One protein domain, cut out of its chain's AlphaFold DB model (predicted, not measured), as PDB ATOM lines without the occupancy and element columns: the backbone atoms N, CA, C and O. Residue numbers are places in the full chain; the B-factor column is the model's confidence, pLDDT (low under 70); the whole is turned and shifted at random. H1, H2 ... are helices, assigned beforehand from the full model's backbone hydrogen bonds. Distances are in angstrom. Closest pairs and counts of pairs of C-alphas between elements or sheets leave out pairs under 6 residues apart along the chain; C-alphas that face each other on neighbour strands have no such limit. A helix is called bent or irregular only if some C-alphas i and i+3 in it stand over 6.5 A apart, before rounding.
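Overview. This is residues 2 to 98 of the 255 residues of an uncharacterized protein of Pseudoalteromonas spongiae UST010723-006 (UniProt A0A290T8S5). The short helix H4 sits near the middle, packed between H3, which crosses it steeply, and H5, which folds back along it as a hairpin. The long bent helix H2 runs along one margin and H5 along the opposite one, with the four-residue helices H1 and H6 near the two ends of the printed part. The 97 residues printed include six named helices, H1 to H6 in order, and no named strand: all helix. The whole is compact, with a radius of gyration of the C-alphas of 13.6 A and spans of 37 by 30 by 22 A.

Arrangement. H1, residues 7 to 10, only just touches H3, residues 42 to 55, with 3 pairs of C-alphas within 8 A, the closest Trp 9 and Thr 55 at 5.8 A. H2, residues 14 to 34, was assigned as one helix by its hydrogen bonds but is bent: C-alphas 22 and 25 are 6.9 A apart, and its arms H2a, residues 14 to 22, and H2b, residues 25 to 34, stand at 32 degrees. H2a and H3 are near each other, with 5 pairs of C-alphas within 10 A. H2b and H3 form a helical hairpin and only just touch, with 3 pairs within 8 A, the closest C-alphas being Tyr 32 and Val 42 at 7.1 A. H3, the hub, touches H4, residues 65 to 71, at a steep tilt of 58 degrees, the closest C-alphas being Tyr 53 and Leu 71 at 5.2 A. H4 and H5, residues 77 to 89, form a hairpin at a shallow tilt of 31 degrees, closest at C-alphas 69 and 80, 6.6 A. H6, residues 93 to 96, is close to H5 but not clearly touching. Every O i to N i+4 pair is within hydrogen-bond range in H2a, H2b, H3, H4 and H5; H1 and H6 are too short for one.

Along the chain. H1 begins at C-alpha 7 (119.323, -31.427, 14.725), and H6 ends at C-alpha 96 (132.422, -43.246, 33.476). H2a measures 12.3 A, H2b 14.1 A, H3 19.9 A and H5 19.0 A.

Size, cuts and confidence. The C-alphas farthest apart, Glu 14 and Asn 94, are 38.7 A apart. The printed part has no cut and no long link. Confidence is under 70 at residues 2 to 3, 35 to 40, 79 and 90 to 98.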
ATOM      1  N   MET A   2     119.195 -28.494  30.071       53.59
ATOM      2  CA  MET A   2     119.824 -28.419  28.751       53.59
ATOM      3  C   MET A   2     118.966 -29.238  27.789       53.59
ATOM      4  O   MET A   2     118.642 -30.386  28.073       53.59
ATOM      5  N   THR A   3     118.532 -28.635  26.690       63.91
ATOM      6  CA  THR A   3     117.855 -29.351  25.606       63.91
ATOM      7  C   THR A   3     118.899 -30.091  24.783       63.91
ATOM      8  O   THR A   3     119.828 -29.458  24.286       63.91
ATOM      9  N   PHE A   4     118.741 -31.409  24.646       71.94
ATOM     10  CA  PHE A   4     119.547 -32.225  23.741       71.94
ATOM     11  C   PHE A   4     119.368 -31.719  22.302       71.94
ATOM     12  O   PHE A   4     118.234 -31.434  21.893       71.94
ATOM     13  N   ASP A   5     120.455 -31.560  21.540       78.75
ATOM     14  CA  ASP A   5     120.339 -31.100  20.157       78.75
ATOM     15  C   ASP A   5     119.710 -32.202  19.297       78.75
ATOM     16  O   ASP A   5     120.281 -33.261  19.064       78.75
ATOM     17  N   THR A   6     118.497 -31.950  18.810       85.62
ATOM     18  CA  THR A   6     117.764 -32.894  17.948       85.62
ATOM     19  C   THR A   6     118.066 -32.690  16.461       85.62
ATOM     20  O   THR A   6     117.546 -33.422  15.617       85.62
ATOM     21  N   THR A   7     118.914 -31.718  16.108       87.12
ATOM     22  CA  THR A   7     119.323 -31.427  14.725       87.12
ATOM     23  C   THR A   7     119.832 -32.663  13.973       87.12
ATOM     24  O   THR A   7     119.400 -32.855  12.830       87.12
ATOM     25  N   PRO A   8     120.644 -33.563  14.572       87.88
ATOM     26  CA  PRO A   8     121.084 -34.784  13.898       87.88
ATOM     27  C   PRO A   8     119.940 -35.684  13.411       87.88
ATOM     28  O   PRO A   8     120.062 -36.288  12.352       87.88
ATOM     29  N   TRP A   9     118.816 -35.746  14.134       91.69
ATOM     30  CA  TRP A   9     117.637 -36.529  13.740       91.69
ATOM     31  C   TRP A   9     116.815 -35.830  12.662       91.69
ATOM     32  O   TRP A   9     116.318 -36.471  11.736       91.69
ATOM     33  N   ARG A  10     116.689 -34.501  12.754       89.50
ATOM     34  CA  ARG A  10     115.932 -33.696  11.781       89.50
ATOM     35  C   ARG A  10     116.583 -33.694  10.401       89.50
ATOM     36  O   ARG A  10     115.875 -33.632   9.401       89.50
ATOM     37  N   ASN A  11     117.909 -33.791  10.360       91.81
ATOM     38  CA  ASN A  11     118.697 -33.732   9.130       91.81
ATOM     39  C   ASN A  11     118.992 -35.110   8.516       91.81
ATOM     40  O   ASN A  11     119.775 -35.191   7.569       91.81
ATOM     41  N   LEU A  12     118.382 -36.187   9.024       91.88
ATOM     42  CA  LEU A  12     118.528 -37.512   8.425       91.88
ATOM     43  C   LEU A  12     117.958 -37.527   7.003       91.88
ATOM     44  O   LEU A  12     116.810 -37.140   6.770       91.88
ATOM     45  N   THR A  13     118.738 -38.050   6.063       94.25
ATOM     46  CA  THR A  13     118.255 -38.372   4.718       94.25
ATOM     47  C   THR A  13     117.269 -39.538   4.771       94.25
ATOM     48  O   THR A  13     117.274 -40.335   5.711       94.25
ATOM     49  N   GLU A  14     116.441 -39.696   3.736       94.94
ATOM     50  CA  GLU A  14     115.516 -40.837   3.648       94.94
ATOM     51  C   GLU A  14     116.247 -42.184   3.690       94.94
ATOM     52  O   GLU A  14     115.809 -43.107   4.373       94.94
ATOM     53  N   GLN A  15     117.424 -42.273   3.063       94.50
ATOM     54  CA  GLN A  15     118.266 -43.466   3.140       94.50
ATOM     55  C   GLN A  15     118.717 -43.752   4.580       94.50
ATOM     56  O   GLN A  15     118.677 -44.896   5.025       94.50
ATOM     57  N   GLN A  16     119.123 -42.728   5.334       91.75
ATOM     58  CA  GLN A  16     119.519 -42.905   6.732       91.75
ATOM     59  C   GLN A  16     118.334 -43.317   7.610       91.75
ATOM     60  O   GLN A  16     118.487 -44.192   8.460       91.75
ATOM     61  N   LYS A  17     117.145 -42.738   7.395       93.50
ATOM     62  CA  LYS A  17     115.918 -43.149   8.095       93.50
ATOM     63  C   LYS A  17     115.572 -44.608   7.807       93.50
ATOM     64  O   LYS A  17     115.261 -45.344   8.740       93.50
ATOM     65  N   GLN A  18     115.685 -45.036   6.549       94.94
ATOM     66  CA  GLN A  18     115.444 -46.421   6.156       94.94
ATOM     67  C   GLN A  18     116.431 -47.383   6.833       94.94
ATOM     68  O   GLN A  18     115.998 -48.320   7.497       94.94
ATOM     69  N   ILE A  19     117.740 -47.111   6.754       92.56
ATOM     70  CA  ILE A  19     118.773 -47.929   7.419       92.56
ATOM     71  C   ILE A  19     118.492 -48.039   8.922       92.56
ATOM     72  O   ILE A  19     118.643 -49.103   9.520       92.56
ATOM     73  N   ARG A  20     118.074 -46.939   9.554       92.50
ATOM     74  CA  ARG A  20     117.731 -46.931  10.979       92.50
ATOM     75  C   ARG A  20     116.506 -47.796  11.282       92.50
ATOM     76  O   ARG A  20     116.534 -48.583  12.224       92.50
ATOM     77  N   ALA A  21     115.458 -47.701  10.468       94.31
ATOM     78  CA  ALA A  21     114.273 -48.543  10.608       94.31
ATOM     79  C   ALA A  21     114.608 -50.040  10.463       94.31
ATOM     80  O   ALA A  21     114.109 -50.851  11.239       94.31
ATOM     81  N   GLU A  22     115.498 -50.393   9.534       94.62
ATOM     82  CA  GLU A  22     115.971 -51.769   9.321       94.62
ATOM     83  C   GLU A  22     116.827 -52.292  10.485       94.62
ATOM     84  O   GLU A  22     116.794 -53.482  10.792       94.62
ATOM     85  N   LYS A  23     117.576 -51.413  11.165       93.75
ATOM     86  CA  LYS A  23     118.437 -51.782  12.299       93.75
ATOM     87  C   LYS A  23     117.699 -51.923  13.626       93.75
ATOM     88  O   LYS A  23     118.154 -52.684  14.476       93.75
ATOM     89  N   TRP A  24     116.594 -51.205  13.833       95.19
ATOM     90  CA  TRP A  24     115.874 -51.214  15.112       95.19
ATOM     91  C   TRP A  24     115.534 -52.624  15.644       95.19
ATOM     92  O   TRP A  24     115.825 -52.879  16.815       95.19
ATOM     93  N   PRO A  25     115.022 -53.570  14.824       95.12
ATOM     94  CA  PRO A  25     114.715 -54.923  15.291       95.12
ATOM     95  C   PRO A  25     115.907 -55.665  15.916       95.12
ATOM     96  O   PRO A  25     115.712 -56.501  16.793       95.12
ATOM     97  N   LEU A  26     117.143 -55.353  15.502       93.06
ATOM     98  CA  LEU A  26     118.357 -55.963  16.057       93.06
ATOM     99  C   LEU A  26     118.595 -55.514  17.505       93.06
ATOM    100  O   LEU A  26     118.897 -56.335  18.370       93.06
ATOM    101  N   PHE A  27     118.435 -54.214  17.772       91.75
ATOM    102  CA  PHE A  27     118.538 -53.664  19.126       91.75
ATOM    103  C   PHE A  27     117.404 -54.171  20.010       91.75
ATOM    104  O   PHE A  27     117.645 -54.578  21.142       91.75
ATOM    105  N   GLU A  28     116.178 -54.177  19.486       92.19
ATOM    106  CA  GLU A  28     114.999 -54.650  20.206       92.19
ATOM    107  C   GLU A  28     115.149 -56.113  20.642       92.19
ATOM    108  O   GLU A  28     115.012 -56.413  21.829       92.19
ATOM    109  N   ALA A  29     115.507 -57.011  19.717       90.06
ATOM    110  CA  ALA A  29     115.734 -58.424  20.019       90.06
ATOM    111  C   ALA A  29     116.825 -58.611  21.084       90.06
ATOM    112  O   ALA A  29     116.613 -59.305  22.080       90.06
ATOM    113  N   TRP A  30     117.961 -57.922  20.922       89.25
ATOM    114  CA  TRP A  30     119.048 -57.957  21.899       89.25
ATOM    115  C   TRP A  30     118.592 -57.468  23.286       89.25
ATOM    116  O   TRP A  30     118.895 -58.094  24.304       89.25
ATOM    117  N   TYR A  31     117.813 -56.382  23.346       87.62
ATOM    118  CA  TYR A  31     117.356 -55.796  24.606       87.62
ATOM    119  C   TYR A  31     116.399 -56.730  25.359       87.62
ATOM    120  O   TYR A  31     116.506 -56.867  26.577       87.62
ATOM    121  N   TYR A  32     115.505 -57.428  24.647       86.06
ATOM    122  CA  TYR A  32     114.631 -58.439  25.249       86.06
ATOM    123  C   TYR A  32     115.396 -59.635  25.817       86.06
ATOM    124  O   TYR A  32     115.003 -60.167  26.858       86.06
ATOM    125  N   GLU A  33     116.452 -60.082  25.143       82.25
ATOM    126  CA  GLU A  33     117.224 -61.246  25.581       82.25
ATOM    127  C   GLU A  33     118.171 -60.919  26.737       82.25
ATOM    128  O   GLU A  33     118.305 -61.720  27.664       82.25
ATOM    129  N   ARG A  34     118.837 -59.760  26.685       74.19
ATOM    130  CA  ARG A  34     120.005 -59.464  27.533       74.19
ATOM    131  C   ARG A  34     119.956 -58.123  28.255       74.19
ATOM    132  O   ARG A  34     120.615 -57.973  29.276       74.19
ATOM    133  N   GLY A  35     119.177 -57.162  27.764       63.00
ATOM    134  CA  GLY A  35     119.090 -55.800  28.312       63.00
ATOM    135  C   GLY A  35     118.132 -55.634  29.499       63.00
ATOM    136  O   GLY A  35     117.848 -54.504  29.906       63.00
ATOM    137  N   LYS A  36     117.589 -56.732  30.041       62.72
ATOM    138  CA  LYS A  36     116.622 -56.705  31.146       62.72
ATOM    139  C   LYS A  36     117.295 -56.384  32.481       62.72
ATOM    140  O   LYS A  36     117.595 -57.278  33.266       62.72
ATOM    141  N   ASP A  37     117.447 -55.098  32.771       57.31
ATOM    142  CA  ASP A  37     117.878 -54.636  34.093       57.31
ATOM    143  C   ASP A  37     116.674 -54.339  35.003       57.31
ATOM    144  O   ASP A  37     116.152 -53.220  35.024       57.31
ATOM    145  N   GLY A  38     116.253 -55.329  35.797       61.16
ATOM    146  CA  GLY A  38     115.352 -55.143  36.945       61.16
ATOM    147  C   GLY A  38     113.857 -55.402  36.703       61.16
ATOM    148  O   GLY A  38     113.467 -56.075  35.756       61.16
ATOM    149  N   GLU A  39     113.021 -54.883  37.611       58.41
ATOM    150  CA  GLU A  39     111.572 -55.169  37.713       58.41
ATOM    151  C   GLU A  39     110.672 -54.307  36.802       58.41
ATOM    152  O   GLU A  39     109.455 -54.478  36.786       58.41
ATOM    153  N   ILE A  40     111.242 -53.351  36.061       64.94
ATOM    154  CA  ILE A  40     110.475 -52.440  35.197       64.94
ATOM    155  C   ILE A  40     110.095 -53.145  33.889       64.94
ATOM    156  O   ILE A  40     110.916 -53.846  33.299       64.94
ATOM    157  N   ASP A  41     108.874 -52.896  33.405       80.56
ATOM    158  CA  ASP A  41     108.393 -53.404  32.118       80.56
ATOM    159  C   ASP A  41     109.325 -52.980  30.969       80.56
ATOM    160  O   ASP A  41     109.528 -51.797  30.675       80.56
ATOM    161  N   VAL A  42     109.890 -53.990  30.312       83.88
ATOM    162  CA  VAL A  42     110.820 -53.873  29.188       83.88
ATOM    163  C   VAL A  42     110.217 -53.084  28.031       83.88
ATOM    164  O   VAL A  42     110.930 -52.316  27.387       83.88
ATOM    165  N   ASN A  43     108.905 -53.196  27.814       87.00
ATOM    166  CA  ASN A  43     108.204 -52.479  26.753       87.00
ATOM    167  C   ASN A  43     108.239 -50.965  26.973       87.00
ATOM    168  O   ASN A  43     108.382 -50.207  26.018       87.00
ATOM    169  N   ILE A  44     108.147 -50.517  28.231       87.75
ATOM    170  CA  ILE A  44     108.186 -49.090  28.574       87.75
ATOM    171  C   ILE A  44     109.572 -48.520  28.256       87.75
ATOM    172  O   ILE A  44     109.684 -47.471  27.624       87.75
ATOM    173  N   ARG A  45     110.637 -49.237  28.636       87.38
ATOM    174  CA  ARG A  45     112.013 -48.817  28.332       87.38
ATOM    175  C   ARG A  45     112.291 -48.814  26.836       87.38
ATOM    176  O   ARG A  45     112.861 -47.855  26.327       87.38
ATOM    177  N   LEU A  46     111.869 -49.859  26.126       90.62
ATOM    178  CA  LEU A  46     112.016 -49.933  24.675       90.62
ATOM    179  C   LEU A  46     111.271 -48.805  23.966       90.62
ATOM    180  O   LEU A  46     111.826 -48.224  23.039       90.62
ATOM    181  N   ALA A  47     110.069 -48.445  24.419       91.88
ATOM    182  CA  ALA A  47     109.330 -47.313  23.868       91.88
ATOM    183  C   ALA A  47     110.088 -45.987  24.054       91.88
ATOM    184  O   ALA A  47     110.205 -45.218  23.100       91.88
ATOM    185  N   ALA A  48     110.669 -45.751  25.233       91.50
ATOM    186  CA  ALA A  48     111.490 -44.567  25.491       91.50
ATOM    187  C   ALA A  48     112.764 -44.539  24.625       91.50
ATOM    188  O   ALA A  48     113.070 -43.531  23.984       91.50
ATOM    189  N   TYR A  49     113.475 -45.666  24.517       92.38
ATOM    190  CA  TYR A  49     114.636 -45.775  23.632       92.38
ATOM    191  C   TYR A  49     114.270 -45.609  22.162       92.38
ATOM    192  O   TYR A  49     115.022 -44.978  21.421       92.38
ATOM    193  N   LYS A  50     113.108 -46.113  21.738       95.12
ATOM    194  CA  LYS A  50     112.606 -45.927  20.378       95.12
ATOM    195  C   LYS A  50     112.279 -44.468  20.101       95.12
ATOM    196  O   LYS A  50     112.657 -43.957  19.052       95.12
ATOM    197  N   GLN A  51     111.647 -43.777  21.048       94.19
ATOM    198  CA  GLN A  51     111.377 -42.347  20.934       94.19
ATOM    199  C   GLN A  51     112.674 -41.556  20.745       94.19
ATOM    200  O   GLN A  51     112.768 -40.751  19.814       94.19
ATOM    201  N   PHE A  52     113.690 -41.821  21.569       91.94
ATOM    202  CA  PHE A  52     115.000 -41.197  21.406       91.94
ATOM    203  C   PHE A  52     115.641 -41.565  20.059       91.94
ATOM    204  O   PHE A  52     116.127 -40.695  19.341       91.94
ATOM    205  N   TYR A  53     115.587 -42.836  19.660       93.25
ATOM    206  CA  TYR A  53     116.111 -43.304  18.380       93.25
ATOM    207  C   TYR A  53     115.448 -42.605  17.181       93.25
ATOM    208  O   TYR A  53     116.129 -42.256  16.217       93.25
ATOM    209  N   ASP A  54     114.149 -42.338  17.245       93.12
ATOM    210  CA  ASP A  54     113.409 -41.735  16.136       93.12
ATOM    211  C   ASP A  54     113.515 -40.209  16.102       93.12
ATOM    212  O   ASP A  54     113.522 -39.615  15.025       93.12
ATOM    213  N   THR A  55     113.595 -39.564  17.268       90.94
ATOM    214  CA  THR A  55     113.350 -38.114  17.379       90.94
ATOM    215  C   THR A  55     114.441 -37.331  18.106       90.94
ATOM    216  O   THR A  55     114.440 -36.101  18.054       90.94
ATOM    217  N   GLY A  56     115.348 -38.014  18.805       88.25
ATOM    218  CA  GLY A  56     116.326 -37.404  19.710       88.25
ATOM    219  C   GLY A  56     115.721 -36.876  21.012       88.25
ATOM    220  O   GLY A  56     116.438 -36.315  21.835       88.25
ATOM    221  N   VAL A  57     114.410 -37.045  21.224       88.81
ATOM    222  CA  VAL A  57     113.749 -36.658  22.473       88.81
ATOM    223  C   VAL A  57     114.072 -37.687  23.548       88.81
ATOM    224  O   VAL A  57     113.778 -38.871  23.392       88.81
ATOM    225  N   LEU A  58     114.685 -37.217  24.633       84.75
ATOM    226  CA  LEU A  58     115.012 -38.024  25.802       84.75
ATOM    227  C   LEU A  58     113.802 -38.173  26.719       84.75
ATOM    228  O   LEU A  58     113.088 -37.204  26.983       84.75
ATOM    229  N   ASP A  59     113.623 -39.379  27.245       87.31
ATOM    230  CA  ASP A  59     112.740 -39.626  28.378       87.31
ATOM    231  C   ASP A  59     113.467 -39.274  29.689       87.31
ATOM    232  O   ASP A  59     114.653 -39.569  29.862       87.31
ATOM    233  N   GLU A  60     112.763 -38.644  30.630       79.94
ATOM    234  CA  GLU A  60     113.340 -38.190  31.904       79.94
ATOM    235  C   GLU A  60     113.752 -39.335  32.842       79.94
ATOM    236  O   GLU A  60     114.496 -39.103  33.792       79.94
ATOM    237  N   LYS A  61     113.259 -40.557  32.623       80.06
ATOM    238  CA  LYS A  61     113.514 -41.725  33.481       80.06
ATOM    239  C   LYS A  61     114.377 -42.785  32.811       80.06
ATOM    240  O   LYS A  61     115.012 -43.575  33.508       80.06
ATOM    241  N   TYR A  62     114.374 -42.844  31.482       80.38
ATOM    242  CA  TYR A  62     114.984 -43.934  30.717       80.38
ATOM    243  C   TYR A  62     116.093 -43.429  29.789       80.38
ATOM    244  O   TYR A  62     115.998 -43.505  28.567       80.38
ATOM    245  N   HIS A  63     117.171 -42.935  30.396       76.44
ATOM    246  CA  HIS A  63     118.302 -42.306  29.706       76.44
ATOM    247  C   HIS A  63     119.652 -42.981  30.016       76.44
ATOM    248  O   HIS A  63     120.671 -42.318  30.188       76.44
ATOM    249  N   HIS A  64     119.700 -44.318  30.088       79.31
ATOM    250  CA  HIS A  64     120.970 -45.017  30.322       79.31
ATOM    251  C   HIS A  64     121.972 -44.717  29.201       79.31
ATOM    252  O   HIS A  64     121.787 -45.108  28.044       79.31
ATOM    253  N   PHE A  65     123.061 -44.045  29.570       76.81
ATOM    254  CA  PHE A  65     124.003 -43.478  28.613       76.81
ATOM    255  C   PHE A  65     124.606 -44.479  27.611       76.81
ATOM    256  O   PHE A  65     124.780 -44.069  26.461       76.81
ATOM    257  N   PRO A  66     124.870 -45.771  27.939       77.56
ATOM    258  CA  PRO A  66     125.430 -46.676  26.945       77.56
ATOM    259  C   PRO A  66     124.470 -46.892  25.775       77.56
ATOM    260  O   PRO A  66     124.886 -46.960  24.620       77.56
ATOM    261  N   TYR A  67     123.164 -46.927  26.053       83.44
ATOM    262  CA  TYR A  67     122.149 -47.028  25.010       83.44
ATOM    263  C   TYR A  67     121.980 -45.707  24.261       83.44
ATOM    264  O   TYR A  67     121.849 -45.728  23.044       83.44
ATOM    265  N   LEU A  68     122.039 -44.553  24.931       83.50
ATOM    266  CA  LEU A  68     121.919 -43.260  24.242       83.50
ATOM    267  C   LEU A  68     123.023 -43.052  23.197       83.50
ATOM    268  O   LEU A  68     122.742 -42.627  22.077       83.50
ATOM    269  N   ILE A  69     124.259 -43.428  23.525       80.88
ATOM    270  CA  ILE A  69     125.394 -43.420  22.594       80.88
ATOM    271  C   ILE A  69     125.111 -44.328  21.383       80.88
ATOM    272  O   ILE A  69     125.231 -43.908  20.227       80.88
ATOM    273  N   LEU A  70     124.658 -45.561  21.631       83.25
ATOM    274  CA  LEU A  70     124.306 -46.519  20.577       83.25
ATOM    275  C   LEU A  70     123.181 -46.024  19.668       83.25
ATOM    276  O   LEU A  70     123.232 -46.229  18.457       83.25
ATOM    277  N   LEU A  71     122.173 -45.374  20.238       89.06
ATOM    278  CA  LEU A  71     120.938 -45.003  19.551       89.06
ATOM    279  C   LEU A  71     121.014 -43.639  18.853       89.06
ATOM    280  O   LEU A  71     120.127 -43.300  18.063       89.06
ATOM    281  N   HIS A  72     122.086 -42.879  19.086       88.62
ATOM    282  CA  HIS A  72     122.285 -41.552  18.515       88.62
ATOM    283  C   HIS A  72     122.169 -41.535  16.972       88.62
ATOM    284  O   HIS A  72     122.502 -42.511  16.284       88.62
ATOM    285  N   ALA A  73     121.660 -40.436  16.404       88.12
ATOM    286  CA  ALA A  73     121.462 -40.285  14.955       88.12
ATOM    287  C   ALA A  73     122.755 -40.045  14.161       88.12
ATOM    288  O   ALA A  73     122.836 -40.417  12.993       88.12
ATOM    289  N   SER A  74     123.756 -39.449  14.803       83.25
ATOM    290  CA  SER A  74     125.074 -39.161  14.231       83.25
ATOM    291  C   SER A  74     126.158 -40.087  14.786       83.25
ATOM    292  O   SER A  74     126.125 -40.435  15.968       83.25
ATOM    293  N   ASP A  75     127.126 -40.409  13.927       75.38
ATOM    294  CA  ASP A  75     128.279 -41.283  14.194       75.38
ATOM    295  C   ASP A  75     129.561 -40.486  14.506       75.38
ATOM    296  O   ASP A  75     130.628 -41.059  14.738       75.38
ATOM    297  N   GLY A  76     129.472 -39.152  14.460       72.12
ATOM    298  CA  GLY A  76     130.608 -38.248  14.611       72.12
ATOM    299  C   GLY A  76     130.975 -37.947  16.065       72.12
ATOM    300  O   GLY A  76     130.143 -38.005  16.968       72.12
ATOM    301  N   MET A  77     132.226 -37.534  16.273       70.62
ATOM    302  CA  MET A  77     132.781 -37.183  17.587       70.62
ATOM    303  C   MET A  77     131.960 -36.107  18.324       70.62
ATOM    304  O   MET A  77     131.720 -36.231  19.522       70.62
ATOM    305  N   THR A  78     131.466 -35.089  17.613       72.50
ATOM    306  CA  THR A  78     130.650 -34.001  18.187       72.50
ATOM    307  C   THR A  78     129.374 -34.513  18.854       72.50
ATOM    308  O   THR A  78     129.061 -34.134  19.975       72.50
ATOM    309  N   ALA A  79     128.677 -35.439  18.201       69.81
ATOM    310  CA  ALA A  79     127.459 -36.045  18.726       69.81
ATOM    311  C   ALA A  79     127.710 -36.848  20.010       69.81
ATOM    312  O   ALA A  79     126.910 -36.852  20.940       69.81
ATOM    313  N   MET A  80     128.861 -37.508  20.089       75.62
ATOM    314  CA  MET A  80     129.239 -38.248  21.288       75.62
ATOM    315  C   MET A  80     129.618 -37.322  22.442       75.62
ATOM    316  O   MET A  80     129.319 -37.623  23.597       75.62
ATOM    317  N   GLN A  81     130.205 -36.162  22.140       73.88
ATOM    318  CA  GLN A  81     130.478 -35.125  23.134       73.88
ATOM    319  C   GLN A  81     129.191 -34.538  23.732       73.88
ATOM    320  O   GLN A  81     129.180 -34.210  24.917       73.88
ATOM    321  N   GLU A  82     128.096 -34.452  22.971       74.88
ATOM    322  CA  GLU A  82     126.786 -34.025  23.493       74.88
ATOM    323  C   GLU A  82     126.249 -35.009  24.540       74.88
ATOM    324  O   GLU A  82     125.832 -34.601  25.626       74.88
ATOM    325  N   VAL A  83     126.342 -36.316  24.271       74.25
ATOM    326  CA  VAL A  83     125.963 -37.347  25.250       74.25
ATOM    327  C   VAL A  83     126.874 -37.300  26.484       74.25
ATOM    328  O   VAL A  83     126.396 -37.428  27.610       74.25
ATOM    329  N   VAL A  84     128.173 -37.028  26.311       74.31
ATOM    330  CA  VAL A  84     129.117 -36.803  27.424       74.31
ATOM    331  C   VAL A  84     128.731 -35.594  28.276       74.31
ATOM    332  O   VAL A  84     128.772 -35.670  29.506       74.31
ATOM    333  N   GLN A  85     128.312 -34.487  27.663       75.44
ATOM    334  CA  GLN A  85     127.854 -33.310  28.405       75.44
ATOM    335  C   GLN A  85     126.597 -33.603  29.229       75.44
ATOM    336  O   GLN A  85     126.530 -33.185  30.386       75.44
ATOM    337  N   LEU A  86     125.646 -34.363  28.677       73.88
ATOM    338  CA  LEU A  86     124.468 -34.824  29.412       73.88
ATOM    339  C   LEU A  86     124.876 -35.676  30.628       73.88
ATOM    340  O   LEU A  86     124.456 -35.401  31.752       73.88
ATOM    341  N   MET A  87     125.791 -36.634  30.435       73.06
ATOM    342  CA  MET A  87     126.300 -37.490  31.514       73.06
ATOM    343  C   MET A  87     126.944 -36.706  32.664       73.06
ATOM    344  O   MET A  87     126.760 -37.055  33.835       73.06
ATOM    345  N   ARG A  88     127.708 -35.649  32.347       71.25
ATOM    346  CA  ARG A  88     128.331 -34.780  33.360       71.25
ATOM    347  C   ARG A  88     127.282 -34.108  34.249       71.25
ATOM    348  O   ARG A  88     127.499 -33.981  35.452       71.25
ATOM    349  N   GLN A  89     126.153 -33.691  33.679       70.06
ATOM    350  CA  GLN A  89     125.083 -33.017  34.422       70.06
ATOM    351  C   GLN A  89     124.352 -33.973  35.368       70.06
ATOM    352  O   GLN A  89     124.049 -33.604  36.502       70.06
ATOM    353  N   GLU A  90     124.139 -35.215  34.935       65.06
ATOM    354  CA  GLU A  90     123.433 -36.246  35.707       65.06
ATOM    355  C   GLU A  90     124.332 -36.967  36.731       65.06
ATOM    356  O   GLU A  90     123.898 -37.889  37.417       65.06
ATOM    357  N   ARG A  91     125.586 -36.511  36.899       59.12
ATOM    358  CA  ARG A  91     126.570 -37.047  37.857       59.12
ATOM    359  C   ARG A  91     126.772 -38.562  37.744       59.12
ATOM    360  O   ARG A  91     127.035 -39.229  38.746       59.12
ATOM    361  N   TYR A  92     126.799 -39.103  36.525       60.28
ATOM    362  CA  TYR A  92     127.201 -40.496  36.258       60.28
ATOM    363  C   TYR A  92     128.686 -40.799  36.569       60.28
ATOM    364  O   TYR A  92     129.213 -41.817  36.122       60.28
ATOM    365  N   ALA A  93     129.365 -39.954  37.360       52.31
ATOM    366  CA  ALA A  93     130.808 -39.923  37.621       52.31
ATOM    367  C   ALA A  93     131.426 -41.304  37.891       52.31
ATOM    368  O   ALA A  93     132.510 -41.600  37.405       52.31
ATOM    369  N   ASN A  94     130.728 -42.195  38.603       53.34
ATOM    370  CA  ASN A  94     131.251 -43.530  38.908       53.34
ATOM    371  C   ASN A  94     131.137 -44.540  37.747       53.34
ATOM    372  O   ASN A  94     131.954 -45.455  37.666       53.34
ATOM    373  N   GLY A  95     130.160 -44.389  36.844       54.69
ATOM    374  CA  GLY A  95     129.981 -45.264  35.674       54.69
ATOM    375  C   GLY A  95     130.972 -44.975  34.543       54.69
ATOM    376  O   GLY A  95     131.299 -45.867  33.762       54.69
ATOM    377  N   ILE A  96     131.509 -43.758  34.507       57.69
ATOM    378  CA  ILE A  96     132.422 -43.246  33.476       57.69
ATOM    379  C   ILE A  96     133.790 -43.952  33.470       57.69
ATOM    380  O   ILE A  96     134.371 -44.168  32.409       57.69
ATOM    381  N   TYR A  97     134.273 -44.417  34.625       54.94
ATOM    382  CA  TYR A  97     135.570 -45.106  34.727       54.94
ATOM    383  C   TYR A  97     135.521 -46.594  34.357       54.94
ATOM    384  O   TYR A  97     136.559 -47.244  34.314       54.94
ATOM    385  N   SER A  98     134.335 -47.128  34.031       62.22
ATOM    386  CA  SER A  98     134.128 -48.531  33.632       62.22
ATOM    387  C   SER A  98     134.253 -48.772  32.121       62.22
ATOM    388  O   SER A  98     133.600 -49.660  31.565       62.22
TER     389      SER A  98